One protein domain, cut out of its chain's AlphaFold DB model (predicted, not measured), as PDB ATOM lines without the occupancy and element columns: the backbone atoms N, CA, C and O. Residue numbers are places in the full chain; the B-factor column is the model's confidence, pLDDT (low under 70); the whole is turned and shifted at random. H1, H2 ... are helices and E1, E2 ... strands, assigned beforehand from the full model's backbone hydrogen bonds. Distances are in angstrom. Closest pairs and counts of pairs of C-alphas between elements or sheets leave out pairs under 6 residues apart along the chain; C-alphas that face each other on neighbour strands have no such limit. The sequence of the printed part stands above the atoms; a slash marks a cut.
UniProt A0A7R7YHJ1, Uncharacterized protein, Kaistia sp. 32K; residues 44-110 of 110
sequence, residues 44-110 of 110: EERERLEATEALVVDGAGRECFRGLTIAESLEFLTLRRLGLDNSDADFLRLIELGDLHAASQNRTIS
ATOM      1  N   GLU A  44     364.713 145.554 244.662       81.12
ATOM      2  CA  GLU A  44     365.642 145.626 245.795       81.12
ATOM      3  C   GLU A  44     365.256 146.689 246.841       81.12
ATOM      4  O   GLU A  44     365.536 146.530 248.033       81.12
ATOM      5  N   GLU A  45     364.683 147.822 246.415       79.38
ATOM      6  CA  GLU A  45     364.179 148.864 247.320       79.38
ATOM      7  C   GLU A  45     362.950 148.356 248.078       79.38
ATOM      8  O   GLU A  45     362.850 148.540 249.293       79.38
ATOM      9  N   ARG A  46     362.034 147.695 247.362       84.25
ATOM     10  CA  ARG A  46     360.807 147.125 247.918       84.25
ATOM     11  C   ARG A  46     361.118 146.023 248.923       84.25
ATOM     12  O   ARG A  46     360.621 146.104 250.040       84.25
ATOM     13  N   GLU A  47     362.001 145.081 248.596       80.88
ATOM     14  CA  GLU A  47     362.403 143.999 249.508       80.88
ATOM     15  C   GLU A  47     362.954 144.545 250.839       80.88
ATOM     16  O   GLU A  47     362.551 144.117 251.922       80.88
ATOM     17  N   ARG A  48     363.815 145.572 250.781       77.75
ATOM     18  CA  ARG A  48     364.373 146.223 251.981       77.75
ATOM     19  C   ARG A  48     363.314 146.938 252.825       77.75
ATOM     20  O   ARG A  48     363.406 146.967 254.054       77.75
ATOM     21  N   LEU A  49     362.332 147.556 252.178       79.00
ATOM     22  CA  LEU A  49     361.272 148.312 252.847       79.00
ATOM     23  C   LEU A  49     360.160 147.419 253.404       79.00
ATOM     24  O   LEU A  49     359.603 147.721 254.459       79.00
ATOM     25  N   GLU A  50     359.875 146.303 252.741       78.25
ATOM     26  CA  GLU A  50     358.965 145.271 253.236       78.25
ATOM     27  C   GLU A  50     359.564 144.553 254.450       78.25
ATOM     28  O   GLU A  50     358.872 144.383 255.452       78.25
ATOM     29  N   ALA A  51     360.869 144.249 254.432       72.31
ATOM     30  CA  ALA A  51     361.574 143.661 255.577       72.31
ATOM     31  C   ALA A  51     361.541 144.537 256.846       72.31
ATOM     32  O   ALA A  51     361.705 144.031 257.954       72.31
ATOM     33  N   THR A  52     361.341 145.848 256.690       73.75
ATOM     34  CA  THR A  52     361.277 146.820 257.792       73.75
ATOM     35  C   THR A  52     359.853 147.270 258.121       73.75
ATOM     36  O   THR A  52     359.676 148.135 258.979       73.75
ATOM     37  N   GLU A  53     358.840 146.700 257.458       71.75
ATOM     38  CA  GLU A  53     357.429 147.093 257.587       71.75
ATOM     39  C   GLU A  53     357.212 148.617 257.431       71.75
ATOM     40  O   GLU A  53     356.350 149.224 258.073       71.75
ATOM     41  N   ALA A  54     358.023 149.266 256.587       74.69
ATOM     42  CA  ALA A  54     358.038 150.720 256.446       74.69
ATOM     43  C   ALA A  54     356.904 151.259 255.554       74.69
ATOM     44  O   ALA A  54     356.589 152.449 255.618       74.69
ATOM     45  N   LEU A  55     356.296 150.402 254.728       81.38
ATOM     46  CA  LEU A  55     355.254 150.756 253.762       81.38
ATOM     47  C   LEU A  55     353.856 150.506 254.338       81.38
ATOM     48  O   LEU A  55     353.567 149.451 254.897       81.38
ATOM     49  N   VAL A  56     352.968 151.485 254.180       82.31
ATOM     50  CA  VAL A  56     351.570 151.453 254.622       82.31
ATOM     51  C   VAL A  56     350.683 151.947 253.484       82.31
ATOM     52  O   VAL A  56     351.110 152.717 252.630       82.31
ATOM     53  N   VAL A  57     349.427 151.509 253.459       84.81
ATOM     54  CA  VAL A  57     348.426 152.025 252.521       84.81
ATOM     55  C   VAL A  57     347.561 153.070 253.227       84.81
ATOM     56  O   VAL A  57     346.908 152.766 254.224       84.81
ATOM     57  N   ASP A  58     347.544 154.295 252.704       78.50
ATOM     58  CA  ASP A  58     346.680 155.385 253.169       78.50
ATOM     59  C   ASP A  58     345.188 155.073 252.916       78.50
ATOM     60  O   ASP A  58     344.837 154.272 252.045       78.50
ATOM     61  N   GLY A  59     344.278 155.767 253.607       75.31
ATOM     62  CA  GLY A  59     342.823 155.642 253.440       75.31
ATOM     63  C   GLY A  59     342.319 155.937 252.019       75.31
ATOM     64  O   GLY A  59     341.196 155.577 251.671       75.31
ATOM     65  N   ALA A  60     343.155 156.547 251.172       81.62
ATOM     66  CA  ALA A  60     342.910 156.752 249.747       81.62
ATOM     67  C   ALA A  60     343.382 155.591 248.834       81.62
ATOM     68  O   ALA A  60     343.282 155.721 247.611       81.62
ATOM     69  N   GLY A  61     343.913 154.493 249.384       83.69
ATOM     70  CA  GLY A  61     344.416 153.340 248.620       83.69
ATOM     71  C   GLY A  61     345.778 153.576 247.954       83.69
ATOM     72  O   GLY A  61     346.046 153.033 246.879       83.69
ATOM     73  N   ARG A  62     346.614 154.433 248.550       86.12
ATOM     74  CA  ARG A  62     347.951 154.790 248.053       86.12
ATOM     75  C   ARG A  62     349.014 154.263 249.003       86.12
ATOM     76  O   ARG A  62     348.857 154.418 250.207       86.12
ATOM     77  N   GLU A  63     350.067 153.669 248.465       86.44
ATOM     78  CA  GLU A  63     351.223 153.240 249.250       86.44
ATOM     79  C   GLU A  63     352.045 154.470 249.668       86.44
ATOM     80  O   GLU A  63     352.344 155.337 248.850       86.44
ATOM     81  N   CYS A  64     352.363 154.571 250.951       83.31
ATOM     82  CA  CYS A  64     353.151 155.639 251.553       83.31
ATOM     83  C   CYS A  64     354.031 155.068 252.669       83.31
ATOM     84  O   CYS A  64     353.787 153.972 253.177       83.31
ATOM     85  N   PHE A  65     355.058 155.806 253.078       81.12
ATOM     86  CA  PHE A  65     355.837 155.422 254.249       81.12
ATOM     87  C   PHE A  65     355.030 155.651 255.524       81.12
ATOM     88  O   PHE A  65     354.240 156.593 255.636       81.12
ATOM     89  N   ARG A  66     355.229 154.784 256.515       78.00
ATOM     90  CA  ARG A  66     354.579 154.903 257.816       78.00
ATOM     91  C   ARG A  66     354.897 156.259 258.449       78.00
ATOM     92  O   ARG A  66     356.052 156.577 258.703       78.00
ATOM     93  N   GLY A  67     353.852 157.024 258.759       76.25
ATOM     94  CA  GLY A  67     353.986 158.345 259.376       76.25
ATOM     95  C   GLY A  67     354.251 159.486 258.392       76.25
ATOM     96  O   GLY A  67     354.311 160.625 258.839       76.25
ATOM     97  N   LEU A  68     354.347 159.202 257.088       78.38
ATOM     98  CA  LEU A  68     354.459 160.207 256.034       78.38
ATOM     99  C   LEU A  68     353.188 160.241 255.182       78.38
ATOM    100  O   LEU A  68     352.530 159.228 254.940       78.38
ATOM    101  N   THR A  69     352.862 161.422 254.676       81.81
ATOM    102  CA  THR A  69     351.896 161.591 253.591       81.81
ATOM    103  C   THR A  69     352.474 161.065 252.275       81.81
ATOM    104  O   THR A  69     353.674 160.822 252.137       81.81
ATOM    105  N   ILE A  70     351.625 160.911 251.257       81.88
ATOM    106  CA  ILE A  70     352.074 160.488 249.923       81.88
ATOM    107  C   ILE A  70     353.093 161.458 249.303       81.88
ATOM    108  O   ILE A  70     354.024 161.013 248.642       81.88
ATOM    109  N   ALA A  71     352.933 162.769 249.517       81.69
ATOM    110  CA  ALA A  71     353.837 163.771 248.958       81.69
ATOM    111  C   ALA A  71     355.226 163.660 249.602       81.69
ATOM    112  O   ALA A  71     356.220 163.522 248.897       81.69
ATOM    113  N   GLU A  72     355.260 163.591 250.935       77.06
ATOM    114  CA  GLU A  72     356.485 163.386 251.716       77.06
ATOM    115  C   GLU A  72     357.139 162.037 251.398       77.06
ATOM    116  O   GLU A  72     358.357 161.932 251.352       77.06
ATOM    117  N   SER A  73     356.344 161.001 251.117       80.81
ATOM    118  CA  SER A  73     356.855 159.683 250.731       80.81
ATOM    119  C   SER A  73     357.585 159.704 249.388       80.81
ATOM    120  O   SER A  73     358.617 159.054 249.240       80.81
ATOM    121  N   LEU A  74     357.063 160.449 248.409       85.19
ATOM    122  CA  LEU A  74     357.700 160.619 247.101       85.19
ATOM    123  C   LEU A  74     358.970 161.468 247.202       85.19
ATOM    124  O   LEU A  74     359.975 161.154 246.563       85.19
ATOM    125  N   GLU A  75     358.936 162.520 248.015       82.50
ATOM    126  CA  GLU A  75     360.100 163.362 248.283       82.50
ATOM    127  C   GLU A  75     361.199 162.570 248.995       82.50
ATOM    128  O   GLU A  75     362.329 162.527 248.514       82.50
ATOM    129  N   PHE A  76     360.858 161.842 250.059       79.38
ATOM    130  CA  PHE A  76     361.779 160.962 250.775       79.38
ATOM    131  C   PHE A  76     362.417 159.921 249.849       79.38
ATOM    132  O   PHE A  76     363.628 159.727 249.864       79.38
ATOM    133  N   LEU A  77     361.619 159.284 248.992       82.31
ATOM    134  CA  LEU A  77     362.098 158.310 248.013       82.31
ATOM    135  C   LEU A  77     363.037 158.953 246.979       82.31
ATOM    136  O   LEU A  77     364.049 158.359 246.605       82.31
ATOM    137  N   THR A  78     362.752 160.188 246.563       83.69
ATOM    138  CA  THR A  78     363.631 160.964 245.676       83.69
ATOM    139  C   THR A  78     364.962 161.278 246.360       83.69
ATOM    140  O   THR A  78     366.017 161.029 245.781       83.69
ATOM    141  N   LEU A  79     364.929 161.759 247.604       80.00
ATOM    142  CA  LEU A  79     366.128 162.054 248.395       80.00
ATOM    143  C   LEU A  79     366.967 160.796 248.628       80.00
ATOM    144  O   LEU A  79     368.180 160.817 248.434       80.00
ATOM    145  N   ARG A  80     366.316 159.674 248.932       77.75
ATOM    146  CA  ARG A  80     366.952 158.365 249.104       77.75
ATOM    147  C   ARG A  80     367.702 157.886 247.877       77.75
ATOM    148  O   ARG A  80     368.832 157.424 247.981       77.75
ATOM    149  N   ARG A  81     367.119 158.054 246.694       83.00
ATOM    150  CA  ARG A  81     367.786 157.708 245.429       83.00
ATOM    151  C   ARG A  81     368.989 158.584 245.123       83.00
ATOM    152  O   ARG A  81     369.919 158.134 244.461       83.00
ATOM    153  N   LEU A  82     368.975 159.820 245.608       79.44
ATOM    154  CA  LEU A  82     370.104 160.739 245.511       79.44
ATOM    155  C   LEU A  82     371.169 160.478 246.592       79.44
ATOM    156  O   LEU A  82     372.191 161.158 246.596       79.44
ATOM    157  N   GLY A  83     370.949 159.512 247.495       70.94
ATOM    158  CA  GLY A  83     371.820 159.268 248.648       70.94
ATOM    159  C   GLY A  83     371.798 160.416 249.662       70.94
ATOM    160  O   GLY A  83     372.778 160.641 250.367       70.94
ATOM    161  N   LEU A  84     370.702 161.178 249.690       68.69
ATOM    162  CA  LEU A  84     370.447 162.305 250.590       68.69
ATOM    163  C   LEU A  84     369.406 161.955 251.667       68.69
ATOM    164  O   LEU A  84     368.948 162.838 252.384       68.69
ATOM    165  N   ASP A  85     369.032 160.681 251.804       66.88
ATOM    166  CA  ASP A  85     368.204 160.158 252.904       66.88
ATOM    167  C   ASP A  85     368.981 159.952 254.205       66.88
ATOM    168  O   ASP A  85     368.459 159.399 255.176       66.88
ATOM    169  N   ASN A  86     370.246 160.354 254.219       57.62
ATOM    170  CA  ASN A  86     371.137 159.984 255.284       57.62
ATOM    171  C   ASN A  86     370.840 160.729 256.593       57.62
ATOM    172  O   ASN A  86     370.624 161.941 256.627       57.62
ATOM    173  N   SER A  87     370.900 159.934 257.664       66.75
ATOM    174  CA  SER A  87     370.912 160.288 259.086       66.75
ATOM    175  C   SER A  87     371.573 161.632 259.407       66.75
ATOM    176  O   SER A  87     372.485 162.046 258.698       66.75
ATOM    177  N   ASP A  88     371.195 162.241 260.535       57.09
ATOM    178  CA  ASP A  88     371.716 163.512 261.074       57.09
ATOM    179  C   ASP A  88     373.216 163.788 260.806       57.09
ATOM    180  O   ASP A  88     373.601 164.928 260.562       57.09
ATOM    181  N   ALA A  89     374.069 162.756 260.791       57.53
ATOM    182  CA  ALA A  89     375.493 162.850 260.466       57.53
ATOM    183  C   ALA A  89     375.811 163.386 259.053       57.53
ATOM    184  O   ALA A  89     376.776 164.129 258.887       57.53
ATOM    185  N   ASP A  90     375.032 163.040 258.032       56.00
ATOM    186  CA  ASP A  90     375.283 163.474 256.653       56.00
ATOM    187  C   ASP A  90     374.608 164.815 256.333       56.00
ATOM    188  O   ASP A  90     375.143 165.598 255.546       56.00
ATOM    189  N   PHE A  91     373.514 165.154 257.028       56.56
ATOM    190  CA  PHE A  91     372.996 166.526 257.070       56.56
ATOM    191  C   PHE A  91     374.039 167.491 257.657       56.56
ATOM    192  O   PHE A  91     374.300 168.549 257.083       56.56
ATOM    193  N   LEU A  92     374.707 167.096 258.747       62.38
ATOM    194  CA  LEU A  92     375.810 167.869 259.323       62.38
ATOM    195  C   LEU A  92     376.994 168.003 258.350       62.38
ATOM    196  O   LEU A  92     377.528 169.101 258.208       62.38
ATOM    197  N   ARG A  93     377.353 166.949 257.603       58.72
ATOM    198  CA  ARG A  93     378.396 167.036 256.558       58.72
ATOM    199  C   ARG A  93     378.031 167.985 255.419       58.72
ATOM    200  O   ARG A  93     378.913 168.661 254.900       58.72
ATOM    201  N   LEU A  94     376.761 168.044 255.017       54.66
ATOM    202  CA  LEU A  94     376.291 168.987 253.996       54.66
ATOM    203  C   LEU A  94     376.377 170.440 254.474       54.66
ATOM    204  O   LEU A  94     376.784 171.303 253.695       54.66
ATOM    205  N   ILE A  95     376.059 170.703 255.747       64.19
ATOM    206  CA  ILE A  95     376.270 172.020 256.367       64.19
ATOM    207  C   ILE A  95     377.765 172.366 256.374       64.19
ATOM    208  O   ILE A  95     378.142 173.420 255.868       64.19
ATOM    209  N   GLU A  96     378.625 171.459 256.849       56.22
ATOM    210  CA  GLU A  96     380.081 171.669 256.877       56.22
ATOM    211  C   GLU A  96     380.662 171.943 255.478       56.22
ATOM    212  O   GLU A  96     381.516 172.817 255.313       56.22
ATOM    213  N   LEU A  97     380.182 171.246 254.442       66.12
ATOM    214  CA  LEU A  97     380.584 171.494 253.053       66.12
ATOM    215  C   LEU A  97     380.132 172.872 252.551       66.12
ATOM    216  O   LEU A  97     380.892 173.547 251.850       66.12
ATOM    217  N   GLY A  98     378.921 173.301 252.915       68.06
ATOM    218  CA  GLY A  98     378.403 174.635 252.612       68.06
ATOM    219  C   GLY A  98     379.235 175.743 253.260       68.06
ATOM    220  O   GLY A  98     379.615 176.704 252.584       68.06
ATOM    221  N   ASP A  99     379.602 175.567 254.529       72.88
ATOM    222  CA  ASP A  99     380.435 176.508 255.283       72.88
ATOM    223  C   ASP A  99     381.856 176.600 254.707       72.88
ATOM    224  O   ASP A  99     382.392 177.698 254.523       72.88
ATOM    225  N   LEU A 100     382.461 175.465 254.343       62.03
ATOM    226  CA  LEU A 100     383.773 175.426 253.685       62.03
ATOM    227  C   LEU A 100     383.752 176.107 252.315       62.03
ATOM    228  O   LEU A 100     384.685 176.834 251.962       62.03
ATOM    229  N   HIS A 101     382.684 175.905 251.545       69.00
ATOM    230  CA  HIS A 101     382.516 176.554 250.254       69.00
ATOM    231  C   HIS A 101     382.355 178.074 250.414       69.00
ATOM    232  O   HIS A 101     383.080 178.824 249.758       69.00
ATOM    233  N   ALA A 102     381.516 178.548 251.339       66.62
ATOM    234  CA  ALA A 102     381.375 179.976 251.644       66.62
ATOM    235  C   ALA A 102     382.701 180.603 252.118       66.62
ATOM    236  O   ALA A 102     383.090 181.683 251.665       66.62
ATOM    237  N   ALA A 103     383.447 179.891 252.966       63.03
ATOM    238  CA  ALA A 103     384.773 180.309 253.407       63.03
ATOM    239  C   ALA A 103     385.782 180.385 252.247       63.03
ATOM    240  O   ALA A 103     386.591 181.313 252.202       63.03
ATOM    241  N   SER A 104     385.728 179.452 251.288       63.75
ATOM    242  CA  SER A 104     386.575 179.499 250.089       63.75
ATOM    243  C   SER A 104     386.240 180.684 249.182       63.75
ATOM    244  O   SER A 104     387.157 181.350 248.703       63.75
ATOM    245  N   GLN A 105     384.953 181.010 249.020       71.62
ATOM    246  CA  GLN A 105     384.518 182.130 248.184       71.62
ATOM    247  C   GLN A 105     384.912 183.480 248.791       71.62
ATOM    248  O   GLN A 105     385.394 184.363 248.082       71.62
ATOM    249  N   ASN A 106     384.826 183.616 250.116       59.50
ATOM    250  CA  ASN A 106     385.324 184.803 250.813       59.50
ATOM    251  C   ASN A 106     386.848 184.954 250.705       59.50
ATOM    252  O   ASN A 106     387.355 186.072 250.697       59.50
ATOM    253  N   ARG A 107     387.593 183.847 250.587       56.44
ATOM    254  CA  ARG A 107     389.055 183.871 250.441       56.44
ATOM    255  C   ARG A 107     389.508 184.258 249.026       56.44
ATOM    256  O   ARG A 107     390.615 184.756 248.874       56.44
ATOM    257  N   THR A 108     388.667 184.059 248.010       56.81
ATOM    258  CA  THR A 108     388.933 184.485 246.622       56.81
ATOM    259  C   THR A 108     388.568 185.942 246.325       56.81
ATOM    260  O   THR A 108     388.942 186.448 245.272       56.81
ATOM    261  N   ILE A 109     387.831 186.610 247.219       51.53
ATOM    262  CA  ILE A 109     387.375 188.006 247.056       51.53
ATOM    263  C   ILE A 109     388.276 188.995 247.833       51.53
ATOM    264  O   ILE A 109     388.081 190.206 247.740       51.53
ATOM    265  N   SER A 110     389.281 188.500 248.570       46.66
ATOM    266  CA  SER A 110     390.209 189.320 249.363       46.66
ATOM    267  C   SER A 110     391.569 189.530 248.710       46.66
ATOM    268  O   SER A 110     392.017 188.655 247.939       46.66
TER     269      SER A 110
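This is residues 44 to 110 of the 110 residues of an uncharacterized protein of Kaistia sp. 32K (UniProt A0A7R7YHJ1). A small hairpin of two short strands, E1 and E2, makes a head with helix H1 near E1, while helix H2 begins beside E2 and leads away from it. Beyond H2 the long helix H3 sticks out as a free arm, with residues 86 to 93 and 95 to 110 standing free, and this arm makes much of the length. The printed part has 67 residues, with three named helices and two named strands in the order H1, E1, E2, H2, H3; the sheet E1 - E2 is antiparallel and the class is mostly helix. The whole is extended, with a radius of gyration of the C-alphas of 17.7 A and spans of 58 by 23 by 17 A.

Strand E1 is residues 55 to 57 and E2 is residues 63 to 65, each 7.1 A from first to last C-alpha. H1, residues 44 to 50, is 10.0 A long and begins with C-alpha 44 at (365.642, 145.626, 245.795). H2, residues 70 to 81, is 16.6 A long. H3, residues 88 to 108, is 30.7 A long and ends with C-alpha 108 at (388.933, 184.485, 246.622).

E1 and E2 form an antiparallel hairpin at 134 degrees, with N 56 and O 64 within hydrogen-bond range at 2.8 A. The closest C-alphas of E2 and H2 are those of Cys 64 and Ile 70, 5.2 A apart. The closest C-alphas of H1 and E1 are those of Leu 49 and Leu 55, 6.6 A apart. H1 and H2 are apart, and so are H2 and H3. In H1, H2 and H3 every O i to N i+4 pair is within hydrogen-bond range.

The C-alphas of Gly 59 and Ser 110, the two farthest apart, are 58.3 A apart. The printed part has no cut and no long link. Mean pLDDT of the printed part is 72.5; residues 84 to 98, 100 to 104 and 106 to 110 are under 70.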